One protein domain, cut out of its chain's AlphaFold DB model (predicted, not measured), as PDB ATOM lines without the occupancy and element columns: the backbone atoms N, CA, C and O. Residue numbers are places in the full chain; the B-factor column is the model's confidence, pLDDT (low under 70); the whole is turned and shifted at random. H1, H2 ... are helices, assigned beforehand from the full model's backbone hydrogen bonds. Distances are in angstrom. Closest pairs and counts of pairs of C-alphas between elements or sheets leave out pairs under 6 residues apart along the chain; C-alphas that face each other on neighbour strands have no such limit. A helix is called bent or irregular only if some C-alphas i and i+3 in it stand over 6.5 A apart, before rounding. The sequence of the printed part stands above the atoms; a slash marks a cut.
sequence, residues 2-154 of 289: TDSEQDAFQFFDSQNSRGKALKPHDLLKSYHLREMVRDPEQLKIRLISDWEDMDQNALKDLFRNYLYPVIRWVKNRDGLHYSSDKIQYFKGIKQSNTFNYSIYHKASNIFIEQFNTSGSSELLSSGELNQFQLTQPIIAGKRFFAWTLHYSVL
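This is residues 2 to 154 of the 289 residues of an uncharacterized protein of Streptococcus hyointestinalis (UniProt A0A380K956). Three helices, H2, H3 and H8, lie loosely side by side as the core, with H4 crossing near one end of H2 and H8 and little H5 packed on H2. H1 lies off to one side of this core and H6 with H7 off to the other, the three touching no other helix. The printed part has 153 residues with eight named helices, H1 to H8 in order along the chain, and no named strand; the class is all helix. It is compact, with a radius of gyration of the C-alphas of 16.7 A and spans of 55 by 45 by 34 A.

Begin at H1, residues 4 to 17, which is near H2, residues 24 to 34. H2 is the hub, touching three helices. Look first at H4, residues 56 to 73: with residues 59 to 63 alone it touches H2, about perpendicular at 90 degrees, the closest C-alphas being those of His 25 and Lys 60, 6.8 A apart. H5, residues 88 to 91, touches H2, closest at the C-alphas of Leu 28 and Lys 91, 7.0 A. H2, H3 with residues 41 to 53, and H8 with residues 142 to 154 form a bundle, a group of helices side by side. H2 and H3 are close but not clearly touching: the C-alphas of Leu 33 and Lys 44, their closest, are 7.0 A apart. H2 and H8 only just touch, with 3 pairs of C-alphas within 8 A, and only at their ends; His 32 and Phe 144 have the closest C-alphas, 6.9 A. H3, with residues 47 to 51 alone, only just touches H8, with 3 pairs within 8 A, closest at the C-alphas of Leu 47 and Phe 145, 7.2 A. H6, residues 100 to 117, is apart from H8 and close but not clearly touching H7, residues 120 to 124. Every O i to N i+4 pair is within hydrogen-bond range in H1, H2, H3, H6, H7 and H8; in H4 11 of 14 are, and H5 is too short for such a pair.

Find C-alpha 4 at (13.792, -12.270, 31.421), where H1 begins; it runs 19.6 A. H2 spans 15.7 A and H3 18.5 A. H4, 24.4 A long, is only just irregular: C-alphas 65 and 68 are 6.8 A apart. H5 spans 5.1 A. From C-alpha 100 at (-2.645, 12.439, 8.590), H6 runs 25.7 A; H7 spans 6.7 A. H8, 18.7 A, ends at C-alpha 154, (22.894, 0.551, -2.277).

The C-alphas of Arg 18 and Leu 123, the two farthest apart, are 55.9 A apart. The printed part has no cut. The links from H4 to H5, 14 residues, and from H7 to H8, 17 residues, are long. Residues 2 to 8, of which 4 to 8 belong to H1, stand free. Mean pLDDT of the printed part is 87.2; residues 2 to 21 and 119 to 126 are under 70.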
ATOM      1  N   THR A   2       7.454 -13.717  31.376       46.03
ATOM      2  CA  THR A   2       7.843 -13.427  32.763       46.03
ATOM      3  C   THR A   2       9.335 -13.137  32.844       46.03
ATOM      4  O   THR A   2      10.157 -13.990  32.520       46.03
ATOM      5  N   ASP A   3       9.628 -11.909  33.258       48.72
ATOM      6  CA  ASP A   3      10.870 -11.394  33.834       48.72
ATOM      7  C   ASP A   3      12.105 -11.296  32.912       48.72
ATOM      8  O   ASP A   3      12.679 -10.217  32.821       48.72
ATOM      9  N   SER A   4      12.471 -12.291  32.093       58.62
ATOM     10  CA  SER A   4      13.792 -12.270  31.421       58.62
ATOM     11  C   SER A   4      13.975 -11.217  30.315       58.62
ATOM     12  O   SER A   4      15.078 -10.709  30.126       58.62
ATOM     13  N   GLU A   5      12.933 -10.885  29.549       52.38
ATOM     14  CA  GLU A   5      13.018  -9.857  28.495       52.38
ATOM     15  C   GLU A   5      13.004  -8.453  29.089       52.38
ATOM     16  O   GLU A   5      13.804  -7.600  28.708       52.38
ATOM     17  N   GLN A   6      12.115  -8.217  30.055       51.31
ATOM     18  CA  GLN A   6      12.020  -6.940  30.751       51.31
ATOM     19  C   GLN A   6      13.295  -6.679  31.565       51.31
ATOM     20  O   GLN A   6      13.783  -5.550  31.562       51.31
ATOM     21  N   ASP A   7      13.899  -7.727  32.130       51.00
ATOM     22  CA  ASP A   7      15.203  -7.689  32.790       51.00
ATOM     23  C   ASP A   7      16.351  -7.465  31.802       51.00
ATOM     24  O   ASP A   7      17.263  -6.700  32.104       51.00
ATOM     25  N   ALA A   8      16.309  -8.040  30.595       55.50
ATOM     26  CA  ALA A   8      17.297  -7.754  29.552       55.50
ATOM     27  C   ALA A   8      17.218  -6.291  29.071       55.50
ATOM     28  O   ALA A   8      18.250  -5.650  28.857       55.50
ATOM     29  N   PHE A   9      16.010  -5.725  28.967       58.38
ATOM     30  CA  PHE A   9      15.808  -4.310  28.643       58.38
ATOM     31  C   PHE A   9      16.211  -3.381  29.796       58.38
ATOM     32  O   PHE A   9      16.896  -2.387  29.554       58.38
ATOM     33  N   GLN A  10      15.868  -3.715  31.045       58.41
ATOM     34  CA  GLN A  10      16.337  -2.978  32.223       58.41
ATOM     35  C   GLN A  10      17.855  -3.070  32.375       58.41
ATOM     36  O   GLN A  10      18.498  -2.082  32.724       58.41
ATOM     37  N   PHE A  11      18.457  -4.215  32.056       58.06
ATOM     38  CA  PHE A  11      19.903  -4.377  32.010       58.06
ATOM     39  C   PHE A  11      20.518  -3.448  30.955       58.06
ATOM     40  O   PHE A  11      21.476  -2.740  31.267       58.06
ATOM     41  N   PHE A  12      19.928  -3.359  29.760       59.53
ATOM     42  CA  PHE A  12      20.362  -2.468  28.676       59.53
ATOM     43  C   PHE A  12      20.284  -0.979  29.063       59.53
ATOM     44  O   PHE A  12      21.248  -0.231  28.875       59.53
ATOM     45  N   ASP A  13      19.181  -0.555  29.685       56.28
ATOM     46  CA  ASP A  13      19.025   0.813  30.195       56.28
ATOM     47  C   ASP A  13      19.936   1.078  31.412       56.28
ATOM     48  O   ASP A  13      20.468   2.180  31.572       56.28
ATOM     49  N   SER A  14      20.231   0.060  32.229       51.56
ATOM     50  CA  SER A  14      21.182   0.178  33.340       51.56
ATOM     51  C   SER A  14      22.632   0.343  32.859       51.56
ATOM     52  O   SER A  14      23.389   1.090  33.481       51.56
ATOM     53  N   GLN A  15      23.020  -0.254  31.723       53.72
ATOM     54  CA  GLN A  15      24.340  -0.039  31.105       53.72
ATOM     55  C   GLN A  15      24.513   1.409  30.619       53.72
ATOM     56  O   GLN A  15      25.585   1.988  30.804       53.72
ATOM     57  N   ASN A  16      23.442   2.042  30.119       49.84
ATOM     58  CA  ASN A  16      23.428   3.480  29.809       49.84
ATOM     59  C   ASN A  16      23.697   4.357  31.047       49.84
ATOM     60  O   ASN A  16      24.302   5.418  30.921       49.84
ATOM     61  N   SER A  17      23.289   3.914  32.241       50.34
ATOM     62  CA  SER A  17      23.496   4.650  33.500       50.34
ATOM     63  C   SER A  17      24.849   4.389  34.188       50.34
ATOM     64  O   SER A  17      25.256   5.177  35.038       50.34
ATOM     65  N   ARG A  18      25.572   3.314  33.823       50.69
ATOM     66  CA  ARG A  18      26.799   2.847  34.515       50.69
ATOM     67  C   ARG A  18      28.124   3.160  33.802       50.69
ATOM     68  O   ARG A  18      29.167   2.671  34.222       50.69
ATOM     69  N   GLY A  19      28.115   4.010  32.774       48.75
ATOM     70  CA  GLY A  19      29.333   4.690  32.305       48.75
ATOM     71  C   GLY A  19      29.961   4.207  30.992       48.75
ATOM     72  O   GLY A  19      31.019   4.718  30.627       48.75
ATOM     73  N   LYS A  20      29.326   3.308  30.224       55.47
ATOM     74  CA  LYS A  20      29.696   3.062  28.816       55.47
ATOM     75  C   LYS A  20      28.503   3.357  27.911       55.47
ATOM     76  O   LYS A  20      27.598   2.540  27.789       55.47
ATOM     77  N   ALA A  21      28.509   4.533  27.284       68.69
ATOM     78  CA  ALA A  21      27.456   4.932  26.356       68.69
ATOM     79  C   ALA A  21      27.337   3.912  25.211       68.69
ATOM     80  O   ALA A  21      28.328   3.591  24.548       68.69
ATOM     81  N   LEU A  22      26.124   3.403  24.991       77.38
ATOM     82  CA  LEU A  22      25.829   2.496  23.885       77.38
ATOM     83  C   LEU A  22      26.037   3.188  22.536       77.38
ATOM     84  O   LEU A  22      25.845   4.406  22.404       77.38
ATOM     85  N   LYS A  23      26.420   2.407  21.518       88.94
ATOM     86  CA  LYS A  23      26.603   2.943  20.169       88.94
ATOM     87  C   LYS A  23      25.241   3.386  19.607       88.94
ATOM     88  O   LYS A  23      24.221   2.768  19.912       88.94
ATOM     89  N   PRO A  24      25.199   4.414  18.737       93.62
ATOM     90  CA  PRO A  24      23.939   4.913  18.181       93.62
ATOM     91  C   PRO A  24      23.096   3.840  17.476       93.62
ATOM     92  O   PRO A  24      21.877   3.830  17.626       93.62
ATOM     93  N   HIS A  25      23.731   2.924  16.736       93.00
ATOM     94  CA  HIS A  25      23.029   1.847  16.032       93.00
ATOM     95  C   HIS A  25      22.445   0.796  16.993       93.00
ATOM     96  O   HIS A  25      21.323   0.353  16.771       93.00
ATOM     97  N   ASP A  26      23.110   0.491  18.112       92.06
ATOM     98  CA  ASP A  26      22.573  -0.408  19.149       92.06
ATOM     99  C   ASP A  26      21.327   0.194  19.817       92.06
ATOM    100  O   ASP A  26      20.327  -0.485  20.055       92.06
ATOM    101  N   LEU A  27      21.348   1.507  20.077       95.06
ATOM    102  CA  LEU A  27      20.191   2.227  20.620       95.06
ATOM    103  C   LEU A  27      19.004   2.220  19.650       95.06
ATOM    104  O   LEU A  27      17.856   2.095  20.085       95.06
ATOM    105  N   LEU A  28      19.273   2.354  18.347       96.94
ATOM    106  CA  LEU A  28      18.251   2.260  17.309       96.94
ATOM    107  C   LEU A  28      17.676   0.848  17.222       96.94
ATOM    108  O   LEU A  28      16.457   0.713  17.298       96.94
ATOM    109  N   LYS A  29      18.514  -0.196  17.174       96.19
ATOM    110  CA  LYS A  29      18.064  -1.598  17.213       96.19
ATOM    111  C   LYS A  29      17.065  -1.821  18.348       96.19
ATOM    112  O   LYS A  29      15.929  -2.232  18.106       96.19
ATOM    113  N   SER A  30      17.454  -1.471  19.574       94.88
ATOM    114  CA  SER A  30      16.614  -1.631  20.764       94.88
ATOM    115  C   SER A  30      15.325  -0.811  20.693       94.88
ATOM    116  O   SER A  30      14.260  -1.292  21.079       94.88
ATOM    117  N   TYR A  31      15.383   0.421  20.177       96.19
ATOM    118  CA  TYR A  31      14.190   1.241  19.969       96.19
ATOM    119  C   TYR A  31      13.217   0.602  18.971       96.19
ATOM    120  O   TYR A  31      12.029   0.499  19.271       96.19
ATOM    121  N   HIS A  32      13.701   0.147  17.815       97.44
ATOM    122  CA  HIS A  32      12.845  -0.409  16.772       97.44
ATOM    123  C   HIS A  32      12.268  -1.775  17.164       97.44
ATOM    124  O   HIS A  32      11.094  -2.011  16.895       97.44
ATOM    125  N   LEU A  33      13.001  -2.623  17.893       96.56
ATOM    126  CA  LEU A  33      12.451  -3.873  18.440       96.56
ATOM    127  C   LEU A  33      11.280  -3.632  19.402       96.56
ATOM    128  O   LEU A  33      10.288  -4.356  19.359       96.56
ATOM    129  N   ARG A  34      11.338  -2.578  20.228       94.62
ATOM    130  CA  ARG A  34      10.215  -2.215  21.113       94.62
ATOM    131  C   ARG A  34       8.972  -1.754  20.356       94.62
ATOM    132  O   ARG A  34       7.866  -1.916  20.854       94.62
ATOM    133  N   GLU A  35       9.131  -1.206  19.155       95.75
ATOM    134  CA  GLU A  35       8.005  -0.796  18.306       95.75
ATOM    135  C   GLU A  35       7.373  -1.985  17.546       95.75
ATOM    136  O   GLU A  35       6.334  -1.823  16.908       95.75
ATOM    137  N   MET A  36       7.940  -3.195  17.659       94.88
ATOM    138  CA  MET A  36       7.452  -4.447  17.052       94.88
ATOM    139  C   MET A  36       6.527  -5.255  17.982       94.88
ATOM    140  O   MET A  36       6.538  -6.483  17.975       94.88
ATOM    141  N   VAL A  37       5.709  -4.595  18.809       91.19
ATOM    142  CA  VAL A  37       4.863  -5.262  19.831       91.19
ATOM    143  C   VAL A  37       3.916  -6.313  19.237       91.19
ATOM    144  O   VAL A  37       3.605  -7.301  19.890       91.19
ATOM    145  N   ARG A  38       3.445  -6.098  18.003       90.06
ATOM    146  CA  ARG A  38       2.474  -6.973  17.322       90.06
ATOM    147  C   ARG A  38       3.118  -7.968  16.353       90.06
ATOM    148  O   ARG A  38       2.395  -8.750  15.744       90.06
ATOM    149  N   ASP A  39       4.434  -7.907  16.163       93.62
ATOM    150  CA  ASP A  39       5.145  -8.816  15.265       93.62
ATOM    151  C   ASP A  39       5.544 -10.110  16.005       93.62
ATOM    152  O   ASP A  39       5.838 -10.057  17.203       93.62
ATOM    153  N   PRO A  40       5.595 -11.271  15.319       95.88
ATOM    154  CA  PRO A  40       5.951 -12.547  15.943       95.88
ATOM    155  C   PRO A  40       7.362 -12.555  16.551       95.88
ATOM    156  O   PRO A  40       8.303 -12.051  15.936       95.88
ATOM    157  N   GLU A  41       7.544 -13.229  17.689       93.06
ATOM    158  CA  GLU A  41       8.859 -13.344  18.348       93.06
ATOM    159  C   GLU A  41       9.930 -13.965  17.443       93.06
ATOM    160  O   GLU A  41      11.053 -13.471  17.368       93.06
ATOM    161  N   GLN A  42       9.566 -14.975  16.648       94.81
ATOM    162  CA  GLN A  42      10.490 -15.594  15.694       94.81
ATOM    163  C   GLN A  42      11.042 -14.590  14.665       94.81
ATOM    164  O   GLN A  42      12.191 -14.710  14.238       94.81
ATOM    165  N   LEU A  43      10.240 -13.594  14.267       94.50
ATOM    166  CA  LEU A  43      10.688 -12.535  13.362       94.50
ATOM    167  C   LEU A  43      11.682 -11.602  14.063       94.50
ATOM    168  O   LEU A  43      12.685 -11.230  13.460       94.50
ATOM    169  N   LYS A  44      11.439 -11.252  15.332       95.00
ATOM    170  CA  LYS A  44      12.366 -10.427  16.121       95.00
ATOM    171  C   LYS A  44      13.710 -11.125  16.306       95.00
ATOM    172  O   LYS A  44      14.734 -10.498  16.064       95.00
ATOM    173  N   ILE A  45      13.707 -12.413  16.658       93.81
ATOM    174  CA  ILE A  45      14.930 -13.221  16.810       93.81
ATOM    175  C   ILE A  45      15.737 -13.226  15.509       93.81
ATOM    176  O   ILE A  45      16.940 -12.977  15.539       93.81
ATOM    177  N   ARG A  46      15.072 -13.440  14.364       96.44
ATOM    178  CA  ARG A  46      15.729 -13.399  13.050       96.44
ATOM    179  C   ARG A  46      16.378 -12.039  12.785       96.44
ATOM    180  O   ARG A  46      17.573 -11.991  12.543       96.44
ATOM    181  N   LEU A  47      15.627 -10.943  12.920       94.88
ATOM    182  CA  LEU A  47      16.154  -9.590  12.692       94.88
ATOM    183  C   LEU A  47      17.295  -9.225  13.651       94.88
ATOM    184  O   LEU A  47      18.199  -8.483  13.278       94.88
ATOM    185  N   ILE A  48      17.257  -9.723  14.891       94.25
ATOM    186  CA  ILE A  48      18.352  -9.555  15.850       94.25
ATOM    187  C   ILE A  48      19.604 -10.267  15.348       94.25
ATOM    188  O   ILE A  48      20.657  -9.640  15.401       94.25
ATOM    189  N   SER A  49      19.482 -11.518  14.890       94.50
ATOM    190  CA  SER A  49      20.598 -12.297  14.336       94.50
ATOM    191  C   SER A  49      21.176 -11.607  13.108       94.50
ATOM    192  O   SER A  49      22.342 -11.234  13.131       94.50
ATOM    193  N   ASP A  50      20.332 -11.316  12.110       93.19
ATOM    194  CA  ASP A  50      20.742 -10.675  10.859       93.19
ATOM    195  C   ASP A  50      21.487  -9.361  11.131       93.19
ATOM    196  O   ASP A  50      22.494  -9.064  10.500       93.19
ATOM    197  N   TRP A  51      21.018  -8.577  12.108       94.62
ATOM    198  CA  TRP A  51      21.669  -7.332  12.508       94.62
ATOM    199  C   TRP A  51      23.026  -7.534  13.186       94.62
ATOM    200  O   TRP A  51      23.931  -6.737  12.953       94.62
ATOM    201  N   GLU A  52      23.168  -8.527  14.071       92.62
ATOM    202  CA  GLU A  52      24.455  -8.815  14.728       92.62
ATOM    203  C   GLU A  52      25.480  -9.390  13.742       92.62
ATOM    204  O   GLU A  52      26.671  -9.121  13.887       92.62
ATOM    205  N   ASP A  53      25.019 -10.114  12.720       94.56
ATOM    206  CA  ASP A  53      25.865 -10.696  11.675       94.56
ATOM    207  C   ASP A  53      26.422  -9.635  10.702       94.56
ATOM    208  O   ASP A  53      27.413  -9.880  10.008       94.56
ATOM    209  N   MET A  54      25.834  -8.432  10.659       92.88
ATOM    210  CA  MET A  54      26.382  -7.304   9.897       92.88
ATOM    211  C   MET A  54      27.708  -6.804  10.491       92.88
ATOM    212  O   MET A  54      27.909  -6.774  11.708       92.88
ATOM    213  N   ASP A  55      28.593  -6.278   9.636       95.00
ATOM    214  CA  ASP A  55      29.789  -5.567  10.097       95.00
ATOM    215  C   ASP A  55      29.390  -4.292  10.868       95.00
ATOM    216  O   ASP A  55      28.992  -3.272  10.299       95.00
ATOM    217  N   GLN A  56      29.550  -4.336  12.192       93.69
ATOM    218  CA  GLN A  56      29.184  -3.245  13.097       93.69
ATOM    219  C   GLN A  56      29.996  -1.956  12.869       93.69
ATOM    220  O   GLN A  56      29.546  -0.863  13.238       93.69
ATOM    221  N   ASN A  57      31.194  -2.038  12.279       95.06
ATOM    222  CA  ASN A  57      31.966  -0.856  11.891       95.06
ATOM    223  C   ASN A  57      31.424  -0.258  10.594       95.06
ATOM    224  O   ASN A  57      31.212   0.955  10.547       95.06
ATOM    225  N   ALA A  58      31.125  -1.093   9.597       95.69
ATOM    226  CA  ALA A  58      30.471  -0.645   8.371       95.69
ATOM    227  C   ALA A  58      29.112  -0.001   8.677       95.69
ATOM    228  O   ALA A  58      28.816   1.081   8.180       95.69
ATOM    229  N   LEU A  59      28.333  -0.585   9.591       95.94
ATOM    230  CA  LEU A  59      27.059  -0.039  10.050       95.94
ATOM    231  C   LEU A  59      27.226   1.314  10.756       95.94
ATOM    232  O   LEU A  59      26.495   2.272  10.498       95.94
ATOM    233  N   LYS A  60      28.222   1.429  11.641       96.31
ATOM    234  CA  LYS A  60      28.574   2.707  12.274       96.31
ATOM    235  C   LYS A  60      28.909   3.771  11.230       96.31
ATOM    236  O   LYS A  60      28.457   4.908  11.373       96.31
ATOM    237  N   ASP A  61      29.702   3.417  10.226       96.69
ATOM    238  CA  ASP A  61      30.107   4.331   9.163       96.69
ATOM    239  C   ASP A  61      28.950   4.687   8.234       96.69
ATOM    240  O   ASP A  61      28.812   5.863   7.904       96.69
ATOM    241  N   LEU A  62      28.072   3.735   7.907       98.38
ATOM    242  CA  LEU A  62      26.845   3.953   7.142       98.38
ATOM    243  C   LEU A  62      26.021   5.088   7.764       98.38
ATOM    244  O   LEU A  62      25.777   6.112   7.123       98.38
ATOM    245  N   PHE A  63      25.671   4.962   9.047       98.19
ATOM    246  CA  PHE A  63      24.896   5.993   9.737       98.19
ATOM    247  C   PHE A  63      25.656   7.313   9.878       98.19
ATOM    248  O   PHE A  63      25.090   8.376   9.632       98.19
ATOM    249  N   ARG A  64      26.924   7.264  10.305       97.56
ATOM    250  CA  ARG A  64      27.691   8.463  10.674       97.56
ATOM    251  C   ARG A  64      28.163   9.276   9.472       97.56
ATOM    252  O   ARG A  64      28.157  10.500   9.563       97.56
ATOM    253  N   ASN A  65      28.620   8.613   8.416       97.75
ATOM    254  CA  ASN A  65      29.337   9.250   7.313       97.75
ATOM    255  C   ASN A  65      28.450   9.440   6.073       97.75
ATOM    256  O   ASN A  65      28.766  10.303   5.262       97.75
ATOM    257  N   TYR A  66      27.347   8.690   5.941       98.56
ATOM    258  CA  TYR A  66      26.483   8.748   4.755       98.56
ATOM    259  C   TYR A  66      25.049   9.154   5.107       98.56
ATOM    260  O   TYR A  66      24.608  10.235   4.727       98.56
ATOM    261  N   LEU A  67      24.327   8.359   5.902       98.50
ATOM    262  CA  LEU A  67      22.887   8.577   6.103       98.50
ATOM    263  C   LEU A  67      22.582   9.859   6.885       98.50
ATOM    264  O   LEU A  67      21.776  10.682   6.450       98.50
ATOM    265  N   TYR A  68      23.227  10.058   8.039       98.44
ATOM    266  CA  TYR A  68      22.986  11.249   8.853       98.44
ATOM    267  C   TYR A  68      23.419  12.541   8.144       98.44
ATOM    268  O   TYR A  68      22.614  13.475   8.125       98.44
ATOM    269  N   PRO A  69      24.620  12.627   7.534       98.50
ATOM    270  CA  PRO A  69      25.010  13.818   6.790       98.50
ATOM    271  C   PRO A  69      24.037  14.159   5.661       98.50
ATOM    272  O   PRO A  69      23.576  15.293   5.614       98.50
ATOM    273  N   VAL A  70      23.628  13.192   4.832       98.62
ATOM    274  CA  VAL A  70      22.711  13.447   3.705       98.62
ATOM    275  C   VAL A  70      21.352  13.978   4.178       98.62
ATOM    276  O   VAL A  70      20.908  15.020   3.698       98.62
ATOM    277  N   ILE A  71      20.729  13.352   5.188       97.81
ATOM    278  CA  ILE A  71      19.448  13.818   5.767       97.81
ATOM    279  C   ILE A  71      19.539  15.271   6.268       97.81
ATOM    280  O   ILE A  71      18.541  16.003   6.295       97.81
ATOM    281  N   ARG A  72      20.728  15.695   6.706       98.19
ATOM    282  CA  ARG A  72      20.990  17.046   7.208       98.19
ATOM    283  C   ARG A  72      21.313  18.027   6.082       98.19
ATOM    284  O   ARG A  72      20.739  19.116   6.083       98.19
ATOM    285  N   TRP A  73      22.163  17.644   5.133       98.50
ATOM    286  CA  TRP A  73      22.608  18.484   4.023       98.50
ATOM    287  C   TRP A  73      21.481  18.830   3.058       98.50
ATOM    288  O   TRP A  73      21.382  19.985   2.671       98.50
ATOM    289  N   VAL A  74      20.551  17.903   2.798       97.81
ATOM    290  CA  VAL A  74      19.320  18.183   2.028       97.81
ATOM    291  C   VAL A  74      18.517  19.353   2.616       97.81
ATOM    292  O   VAL A  74      17.803  20.046   1.908       97.81
ATOM    293  N   LYS A  75      18.631  19.601   3.925       96.94
ATOM    294  CA  LYS A  75      17.927  20.691   4.620       96.94
ATOM    295  C   LYS A  75      18.829  21.890   4.907       96.94
ATOM    296  O   LYS A  75      18.468  22.707   5.757       96.94
ATOM    297  N   ASN A  76      20.011  21.961   4.294       96.75
ATOM    298  CA  ASN A  76      21.034  22.971   4.570       96.75
ATOM    299  C   ASN A  76      21.429  23.068   6.047       96.75
ATOM    300  O   ASN A  76      21.652  24.144   6.602       96.75
ATOM    301  N   ARG A  77      21.502  21.914   6.721       97.44
ATOM    302  CA  ARG A  77      21.890  21.818   8.132       97.44
ATOM    303  C   ARG A  77      23.209  21.081   8.288       97.44
ATOM    304  O   ARG A  77      23.549  20.210   7.499       97.44
ATOM    305  N   ASP A  78      23.880  21.352   9.404       96.75
ATOM    306  CA  ASP A  78      25.120  20.671   9.781       96.75
ATOM    307  C   ASP A  78      24.948  19.140   9.868       96.75
ATOM    308  O   ASP A  78      24.112  18.643  10.629       96.75
ATOM    309  N   GLY A  79      25.730  18.401   9.084       97.00
ATOM    310  CA  GLY A  79      25.748  16.940   9.003       97.00
ATOM    311  C   GLY A  79      26.804  16.280   9.890       97.00
ATOM    312  O   GLY A  79      27.050  15.083   9.775       97.00
ATOM    313  N   LEU A  80      27.442  17.029  10.788       96.44
ATOM    314  CA  LEU A  80      28.582  16.572  11.572       96.44
ATOM    315  C   LEU A  80      28.179  16.005  12.945       96.44
ATOM    316  O   LEU A  80      27.074  16.200  13.475       96.44
ATOM    317  N   HIS A  81      29.134  15.290  13.547       94.38
ATOM    318  CA  HIS A  81      29.067  14.792  14.923       94.38
ATOM    319  C   HIS A  81      27.833  13.919  15.213       94.38
ATOM    320  O   HIS A  81      27.162  14.135  16.223       94.38
ATOM    321  N   TYR A  82      27.490  12.970  14.334       95.81
ATOM    322  CA  TYR A  82      26.447  11.986  14.640       95.81
ATOM    323  C   TYR A  82      26.821  11.179  15.889       95.81
ATOM    324  O   TYR A  82      27.932  10.650  15.986       95.81
ATOM    325  N   SER A  83      25.897  11.100  16.846       93.00
ATOM    326  CA  SER A  83      26.095  10.413  18.118       93.00
ATOM    327  C   SER A  83      24.748   9.963  18.703       93.00
ATOM    328  O   SER A  83      23.700  10.114  18.072       93.00
ATOM    329  N   SER A  84      24.768   9.378  19.900       92.75
ATOM    330  CA  SER A  84      23.580   8.851  20.578       92.75
ATOM    331  C   SER A  84      22.525   9.932  20.879       92.75
ATOM    332  O   SER A  84      21.340   9.623  20.950       92.75
ATOM    333  N   ASP A  85      22.926  11.206  20.971       90.56
ATOM    334  CA  ASP A  85      22.047  12.385  21.113       90.56
ATOM    335  C   ASP A  85      21.247  12.739  19.842       90.56
ATOM    336  O   ASP A  85      20.364  13.600  19.872       90.56
ATOM    337  N   LYS A  86      21.582  12.100  18.715       94.62
ATOM    338  CA  LYS A  86      21.033  12.369  17.379       94.62
ATOM    339  C   LYS A  86      20.283  11.177  16.785       94.62
ATOM    340  O   LYS A  86      19.849  11.235  15.637       94.62
ATOM    341  N   ILE A  87      20.049  10.104  17.539       95.31
ATOM    342  CA  ILE A  87      19.332   8.923  17.022       95.31
ATOM    343  C   ILE A  87      17.864   9.212  16.659       95.31
ATOM    344  O   ILE A  87      17.249   8.462  15.911       95.31
ATOM    345  N   GLN A  88      17.278  10.311  17.149       95.12
ATOM    346  CA  GLN A  88      15.914  10.739  16.816       95.12
ATOM    347  C   GLN A  88      15.681  10.917  15.314       95.12
ATOM    348  O   GLN A  88      14.552  10.727  14.872       95.12
ATOM    349  N   TYR A  89      16.726  11.217  14.533       95.44
ATOM    350  CA  TYR A  89      16.624  11.326  13.075       95.44
ATOM    351  C   TYR A  89      16.263   9.992  12.399       95.44
ATOM    352  O   TYR A  89      15.750  10.011  11.287       95.44
ATOM    353  N   PHE A  90      16.452   8.859  13.084       97.38
ATOM    354  CA  PHE A  90      16.179   7.520  12.551       97.38
ATOM    355  C   PHE A  90      15.044   6.780  13.273       97.38
ATOM    356  O   PHE A  90      14.640   5.710  12.837       97.38
ATOM    357  N   LYS A  91      14.463   7.355  14.339       96.19
ATOM    358  CA  LYS A  91      13.347   6.736  15.083       96.19
ATOM    359  C   LYS A  91      12.053   6.636  14.271       96.19
ATOM    360  O   LYS A  91      11.257   5.727  14.500       96.19
ATOM    361  N   GLY A  92      11.835   7.571  13.348       95.75
ATOM    362  CA  GLY A  92      10.712   7.524  12.418       95.75
ATOM    363  C   GLY A  92       9.318   7.626  13.058       95.75
ATOM    364  O   GLY A  92       9.138   8.094  14.184       95.75
ATOM    365  N   ILE A  93       8.310   7.197  12.301       96.94
ATOM    366  CA  ILE A  93       6.893   7.203  12.665       96.94
ATOM    367  C   ILE A  93       6.551   5.925  13.438       96.94
ATOM    368  O   ILE A  93       6.659   4.816  12.913       96.94
ATOM    369  N   LYS A  94       6.058   6.082  14.669       94.69
ATOM    370  CA  LYS A  94       5.570   4.972  15.504       94.69
ATOM    371  C   LYS A  94       4.314   4.314  14.943       94.69
ATOM    372  O   LYS A  94       3.453   4.989  14.370       94.69
ATOM    373  N   GLN A  95       4.134   3.022  15.212       86.94
ATOM    374  CA  GLN A  95       2.958   2.268  14.752       86.94
ATOM    375  C   GLN A  95       1.636   2.814  15.307       86.94
ATOM    376  O   GLN A  95       0.639   2.849  14.588       86.94
ATOM    377  N   SER A  96       1.641   3.349  16.526       89.75
ATOM    378  CA  SER A  96       0.466   3.951  17.169       89.75
ATOM    379  C   SER A  96       0.081   5.338  16.644       89.75
ATOM    380  O   SER A  96      -0.999   5.820  16.965       89.75
ATOM    381  N   ASN A  97       0.935   6.001  15.858       92.56
ATOM    382  CA  ASN A  97       0.670   7.362  15.389       92.56
ATOM    383  C   ASN A  97      -0.460   7.403  14.338       92.56
ATOM    384  O   ASN A  97      -0.372   6.717  13.316       92.56
ATOM    385  N   THR A  98      -1.485   8.221  14.572       94.38
ATOM    386  CA  THR A  98      -2.697   8.337  13.742       94.38
ATOM    387  C   THR A  98      -2.855   9.697  13.053       94.38
ATOM    388  O   THR A  98      -3.904   9.967  12.477       94.38
ATOM    389  N   PHE A  99      -1.842  10.570  13.071       96.62
ATOM    390  CA  PHE A  99      -1.912  11.839  12.339       96.62
ATOM    391  C   PHE A  99      -1.923  11.614  10.820       96.62
ATOM    392  O   PHE A  99      -1.299  10.671  10.335       96.62
ATOM    393  N   ASN A 100      -2.540  12.525  10.058       97.06
ATOM    394  CA  ASN A 100      -2.645  12.439   8.590       97.06
ATOM    395  C   ASN A 100      -1.292  12.175   7.910       97.06
ATOM    396  O   ASN A 100      -1.166  11.264   7.098       97.06
ATOM    397  N   TYR A 101      -0.259  12.913   8.325       95.00
ATOM    398  CA  TYR A 101       1.124  12.713   7.889       95.00
ATOM    399  C   TYR A 101       1.609  11.270   8.088       95.00
ATOM    400  O   TYR A 101       2.210  10.663   7.207       95.00
ATOM    401  N   SER A 102       1.323  10.695   9.257       95.75
ATOM    402  CA  SER A 102       1.728   9.330   9.590       95.75
ATOM    403  C   SER A 102       0.936   8.278   8.829       95.75
ATOM    404  O   SER A 102       1.518   7.283   8.406       95.75
ATOM    405  N   ILE A 103      -0.365   8.495   8.637       95.50
ATOM    406  CA  ILE A 103      -1.225   7.594   7.867       95.50
ATOM    407  C   ILE A 103      -0.759   7.531   6.410       95.50
ATOM    408  O   ILE A 103      -0.614   6.430   5.891       95.50
ATOM    409  N   TYR A 104      -0.451   8.674   5.786       95.94
ATOM    410  CA  TYR A 104       0.033   8.732   4.403       95.94
ATOM    411  C   TYR A 104       1.283   7.867   4.187       95.94
ATOM    412  O   TYR A 104       1.280   6.957   3.357       95.94
ATOM    413  N   HIS A 105       2.331   8.087   4.988       95.44
ATOM    414  CA  HIS A 105       3.578   7.330   4.853       95.44
ATOM    415  C   HIS A 105       3.404   5.844   5.186       95.44
ATOM    416  O   HIS A 105       3.981   4.994   4.512       95.44
ATOM    417  N   LYS A 106       2.581   5.501   6.187       94.50
ATOM    418  CA  LYS A 106       2.269   4.096   6.489       94.50
ATOM    419  C   LYS A 106       1.529   3.419   5.341       94.50
ATOM    420  O   LYS A 106       1.888   2.302   4.990       94.50
ATOM    421  N   ALA A 107       0.522   4.077   4.771       93.81
ATOM    422  CA  ALA A 107      -0.272   3.534   3.675       93.81
ATOM    423  C   ALA A 107       0.591   3.288   2.432       93.81
ATOM    424  O   ALA A 107       0.558   2.188   1.892       93.81
ATOM    425  N   SER A 108       1.421   4.263   2.042       92.69
ATOM    426  CA  SER A 108       2.378   4.108   0.936       92.69
ATOM    427  C   SER A 108       3.303   2.910   1.156       92.69
ATOM    428  O   SER A 108       3.469   2.071   0.274       92.69
ATOM    429  N   ASN A 109       3.856   2.793   2.360       93.56
ATOM    430  CA  ASN A 109       4.810   1.748   2.677       93.56
ATOM    431  C   ASN A 109       4.160   0.346   2.711       93.56
ATOM    432  O   ASN A 109       4.725  -0.602   2.174       93.56
ATOM    433  N   ILE A 110       2.947   0.224   3.266       91.50
ATOM    434  CA  ILE A 110       2.159  -1.021   3.255       91.50
ATOM    435  C   ILE A 110       1.778  -1.420   1.828       91.50
ATOM    436  O   ILE A 110       1.859  -2.598   1.491       91.50
ATOM    437  N   PHE A 111       1.373  -0.460   0.994       91.75
ATOM    438  CA  PHE A 111       1.023  -0.731  -0.398       91.75
ATOM    439  C   PHE A 111       2.209  -1.328  -1.163       91.75
ATOM    440  O   PHE A 111       2.047  -2.349  -1.822       91.75
ATOM    441  N   ILE A 112       3.405  -0.745  -1.021       90.56
ATOM    442  CA  ILE A 112       4.620  -1.256  -1.672       90.56
ATOM    443  C   ILE A 112       4.969  -2.664  -1.170       90.56
ATOM    444  O   ILE A 112       5.253  -3.545  -1.975       90.56
ATOM    445  N   GLU A 113       4.888  -2.917   0.140       90.00
ATOM    446  CA  GLU A 113       5.122  -4.260   0.692       90.00
ATOM    447  C   GLU A 113       4.145  -5.299   0.131       90.00
ATOM    448  O   GLU A 113       4.553  -6.399  -0.245       90.00
ATOM    449  N   GLN A 114       2.856  -4.963   0.061       89.81
ATOM    450  CA  GLN A 114       1.835  -5.837  -0.517       89.81
ATOM    451  C   GLN A 114       2.082  -6.066  -2.007       89.81
ATOM    452  O   GLN A 114       1.997  -7.198  -2.476       89.81
ATOM    453  N   PHE A 115       2.441  -5.014  -2.742       87.38
ATOM    454  CA  PHE A 115       2.770  -5.115  -4.156       87.38
ATOM    455  C   PHE A 115       3.950  -6.071  -4.381       87.38
ATOM    456  O   PHE A 115       3.793  -7.058  -5.103       87.38
ATOM    457  N   ASN A 116       5.074  -5.853  -3.690       87.50
ATOM    458  CA  ASN A 116       6.287  -6.668  -3.827       87.50
ATOM    459  C   ASN A 116       6.059  -8.133  -3.408       87.50
ATOM    460  O   ASN A 116       6.594  -9.040  -4.032       87.50
ATOM    461  N   THR A 117       5.220  -8.393  -2.398       85.19
ATOM    462  CA  THR A 117       4.927  -9.767  -1.936       85.19
ATOM    463  C   THR A 117       3.875 -10.501  -2.769       85.19
ATOM    464  O   THR A 117       3.822 -11.729  -2.732       85.19
ATOM    465  N   SER A 118       3.038  -9.785  -3.523       81.06
ATOM    466  CA  SER A 118       1.931 -10.369  -4.299       81.06
ATOM    467  C   SER A 118       2.333 -10.982  -5.647       81.06
ATOM    468  O   SER A 118       1.481 -11.566  -6.310       81.06
ATOM    469  N   GLY A 119       3.586 -10.825  -6.091       66.25
ATOM    470  CA  GLY A 119       4.026 -11.240  -7.433       66.25
ATOM    471  C   GLY A 119       3.552 -10.319  -8.570       66.25
ATOM    472  O   GLY A 119       3.856 -10.566  -9.731       66.25
ATOM    473  N   SER A 120       2.868  -9.208  -8.259       66.31
ATOM    474  CA  SER A 120       2.377  -8.225  -9.250       66.31
ATOM    475  C   SER A 120       3.489  -7.551 -10.072       66.31
ATOM    476  O   SER A 120       3.219  -6.979 -11.127       66.31
ATOM    477  N   SER A 121       4.740  -7.641  -9.610       61.94
ATOM    478  CA  SER A 121       5.951  -7.219 -10.324       61.94
ATOM    479  C   SER A 121       6.115  -7.934 -11.679       61.94
ATOM    480  O   SER A 121       6.450  -7.289 -12.673       61.94
ATOM    481  N   GLU A 122       5.761  -9.223 -11.769       56.75
ATOM    482  CA  GLU A 122       5.826  -9.995 -13.022       56.75
ATOM    483  C   GLU A 122       4.824  -9.488 -14.071       56.75
ATOM    484  O   GLU A 122       5.130  -9.454 -15.262       56.75
ATOM    485  N   LEU A 123       3.643  -9.029 -13.638       55.59
ATOM    486  CA  LEU A 123       2.578  -8.554 -14.529       55.59
ATOM    487  C   LEU A 123       2.912  -7.199 -15.182       55.59
ATOM    488  O   LEU A 123       2.457  -6.918 -16.288       55.59
ATOM    489  N   LEU A 124       3.689  -6.354 -14.496       58.03
ATOM    490  CA  LEU A 124       4.019  -4.995 -14.942       58.03
ATOM    491  C   LEU A 124       5.423  -4.869 -15.545       58.03
ATOM    492  O   LEU A 124       5.801  -3.773 -15.951       58.03
ATOM    493  N   SER A 125       6.199  -5.962 -15.616       55.69
ATOM    494  CA  SER A 125       7.615  -5.942 -16.036       55.69
ATOM    495  C   SER A 125       8.469  -4.911 -15.278       55.69
ATOM    496  O   SER A 125       9.544  -4.522 -15.727       55.69
ATOM    497  N   SER A 126       7.992  -4.459 -14.118       60.91
ATOM    498  CA  SER A 126       8.717  -3.617 -13.179       60.91
ATOM    499  C   SER A 126       9.273  -4.536 -12.105       60.91
ATOM    500  O   SER A 126       8.498  -5.317 -11.557       60.91
ATOM    501  N   GLY A 127      10.564  -4.451 -11.783       70.06
ATOM    502  CA  GLY A 127      11.143  -5.176 -10.645       70.06
ATOM    503  C   GLY A 127      10.505  -4.793  -9.302       70.06
ATOM    504  O   GLY A 127       9.489  -4.095  -9.251       70.06
ATOM    505  N   GLU A 128      11.105  -5.233  -8.196       80.88
ATOM    506  CA  GLU A 128      10.661  -4.814  -6.861       80.88
ATOM    507  C   GLU A 128      10.621  -3.283  -6.756       80.88
ATOM    508  O   GLU A 128      11.579  -2.586  -7.099       80.88
ATOM    509  N   LEU A 129       9.496  -2.748  -6.275       85.81
ATOM    510  CA  LEU A 129       9.356  -1.314  -6.068       85.81
ATOM    511  C   LEU A 129      10.188  -0.889  -4.860       85.81
ATOM    512  O   LEU A 129      10.123  -1.515  -3.796       85.81
ATOM    513  N   ASN A 130      10.919   0.217  -5.004       88.56
ATOM    514  CA  ASN A 130      11.647   0.804  -3.890       88.56
ATOM    515  C   ASN A 130      10.663   1.294  -2.814       88.56
ATOM    516  O   ASN A 130       9.834   2.170  -3.049       88.56
ATOM    517  N   GLN A 131      10.781   0.727  -1.616       91.50
ATOM    518  CA  GLN A 131       9.946   1.038  -0.459       91.50
ATOM    519  C   GLN A 131      10.393   2.309   0.284       91.50
ATOM    520  O   GLN A 131       9.642   2.851   1.106       91.50
ATOM    521  N   PHE A 132      11.620   2.771   0.039       94.12
ATOM    522  CA  PHE A 132      12.290   3.767   0.862       94.12
ATOM    523  C   PHE A 132      12.710   4.999   0.060       94.12
ATOM    524  O   PHE A 132      12.960   4.951  -1.137       94.12
ATOM    525  N   GLN A 133      12.767   6.126   0.754       93.50
ATOM    526  CA  GLN A 133      13.348   7.372   0.275       93.50
ATOM    527  C   GLN A 133      14.106   7.963   1.462       93.50
ATOM    528  O   GLN A 133      13.523   8.114   2.541       93.50
ATOM    529  N   LEU A 134      15.386   8.287   1.299       95.31
ATOM    530  CA  LEU A 134      16.316   8.565   2.403       95.31
ATOM    531  C   LEU A 134      15.880   9.784   3.219       95.31
ATOM    532  O   LEU A 134      16.097   9.870   4.428       95.31
ATOM    533  N   THR A 135      15.236  10.732   2.547       94.00
ATOM    534  CA  THR A 135      14.758  11.992   3.125       94.00
ATOM    535  C   THR A 135      13.333  11.908   3.671       94.00
ATOM    536  O   THR A 135      12.880  12.847   4.335       94.00
ATOM    537  N   GLN A 136      12.640  10.787   3.442       94.19
ATOM    538  CA  GLN A 136      11.301  10.532   3.961       94.19
ATOM    539  C   GLN A 136      11.355   9.808   5.314       94.19
ATOM    540  O   GLN A 136      12.345   9.157   5.656       94.19
ATOM    541  N   PRO A 137      10.299   9.912   6.137       93.19
ATOM    542  CA  PRO A 137      10.282   9.274   7.445       93.19
ATOM    543  C   PRO A 137      10.288   7.753   7.351       93.19
ATOM    544  O   PRO A 137       9.473   7.146   6.658       93.19
ATOM    545  N   ILE A 138      11.130   7.139   8.172       95.06
ATOM    546  CA  ILE A 138      11.128   5.694   8.394       95.06
ATOM    547  C   ILE A 138       9.859   5.314   9.167       95.06
ATOM    548  O   ILE A 138       9.422   6.045  10.056       95.06
ATOM    549  N   ILE A 139       9.278   4.150   8.888       96.12
ATOM    550  CA  ILE A 139       8.261   3.559   9.764       96.12
ATOM    551  C   ILE A 139       8.969   2.714  10.826       96.12
ATOM    552  O   ILE A 139       9.738   1.811  10.500       96.12
ATOM    553  N   ALA A 140       8.719   2.997  12.104       97.19
ATOM    554  CA  ALA A 140       9.374   2.294  13.200       97.19
ATOM    555  C   ALA A 140       8.997   0.797  13.247       97.19
ATOM    556  O   ALA A 140       7.953   0.374  12.736       97.19
ATOM    557  N   GLY A 141       9.849  -0.009  13.885       96.50
ATOM    558  CA  GLY A 141       9.757  -1.469  13.868       96.50
ATOM    559  C   GLY A 141      10.577  -2.123  12.756       96.50
ATOM    560  O   GLY A 141      11.605  -1.588  12.341       96.50
ATOM    561  N   LYS A 142      10.107  -3.269  12.250       95.75
ATOM    562  CA  LYS A 142      10.819  -4.113  11.270       95.75
ATOM    563  C   LYS A 142      11.317  -3.382  10.016       95.75
ATOM    564  O   LYS A 142      12.370  -3.711   9.485       95.75
ATOM    565  N   ARG A 143      10.593  -2.352   9.573       95.38
ATOM    566  CA  ARG A 143      10.917  -1.573   8.368       95.38
ATOM    567  C   ARG A 143      12.199  -0.763   8.505       95.38
ATOM    568  O   ARG A 143      12.843  -0.511   7.501       95.38
ATOM    569  N   PHE A 144      12.607  -0.409   9.723       97.56
ATOM    570  CA  PHE A 144      13.913   0.210   9.958       97.56
ATOM    571  C   PHE A 144      15.075  -0.735   9.627       97.56
ATOM    572  O   PHE A 144      16.077  -0.298   9.068       97.56
ATOM    573  N   PHE A 145      14.939  -2.026   9.937       97.19
ATOM    574  CA  PHE A 145      15.958  -3.028   9.617       97.19
ATOM    575  C   PHE A 145      16.072  -3.213   8.101       97.19
ATOM    576  O   PHE A 145      17.171  -3.135   7.559       97.19
ATOM    577  N   ALA A 146      14.931  -3.339   7.415       95.50
ATOM    578  CA  ALA A 146      14.881  -3.402   5.954       95.50
ATOM    579  C   ALA A 146      15.454  -2.132   5.295       95.50
ATOM    580  O   ALA A 146      16.268  -2.227   4.384       95.50
ATOM    581  N   TRP A 147      15.097  -0.950   5.808       97.25
ATOM    582  CA  TRP A 147      15.634   0.339   5.367       97.25
ATOM    583  C   TRP A 147      17.159   0.404   5.535       97.25
ATOM    584  O   TRP A 147      17.873   0.798   4.619       97.25
ATOM    585  N   THR A 148      17.679  -0.048   6.678       97.88
ATOM    586  CA  THR A 148      19.124  -0.047   6.953       97.88
ATOM    587  C   THR A 148      19.874  -0.981   6.005       97.88
ATOM    588  O   THR A 148      20.900  -0.591   5.447       97.88
ATOM    589  N   LEU A 149      19.349  -2.191   5.785       96.25
ATOM    590  CA  LEU A 149      19.924  -3.144   4.839       96.25
ATOM    591  C   LEU A 149      19.903  -2.591   3.410       96.25
ATOM    592  O   LEU A 149      20.918  -2.660   2.725       96.25
ATOM    593  N   HIS A 150      18.789  -1.987   2.994       96.50
ATOM    594  CA  HIS A 150      18.649  -1.370   1.678       96.50
ATOM    595  C   HIS A 150      19.760  -0.346   1.407       96.50
ATOM    596  O   HIS A 150      20.484  -0.486   0.425       96.50
ATOM    597  N   TYR A 151      19.972   0.632   2.298       98.19
ATOM    598  CA  TYR A 151      21.038   1.620   2.086       98.19
ATOM    599  C   TYR A 151      22.444   1.055   2.271       98.19
ATOM    600  O   TYR A 151      23.382   1.584   1.679       98.19
ATOM    601  N   SER A 152      22.612  -0.012   3.057       97.88
ATOM    602  CA  SER A 152      23.888  -0.727   3.117       97.88
ATOM    603  C   SER A 152      24.228  -1.343   1.760       97.88
ATOM    604  O   SER A 152      25.344  -1.173   1.283       97.88
ATOM    605  N   VAL A 153      23.268  -2.019   1.122       97.31
ATOM    606  CA  VAL A 153      23.449  -2.634  -0.202       97.31
ATOM    607  C   VAL A 153      23.649  -1.565  -1.275       97.31
ATOM    608  O   VAL A 153      24.604  -1.651  -2.043       97.31
ATOM    609  N   LEU A 154      22.809  -0.527  -1.291       98.44
ATOM    610  CA  LEU A 154      22.894   0.551  -2.277       98.44
ATOM    611  C   LEU A 154      24.235   1.297  -2.198       98.44
ATOM    612  O   LEU A 154      24.823   1.628  -3.226       98.44
TER     613      LEU A 154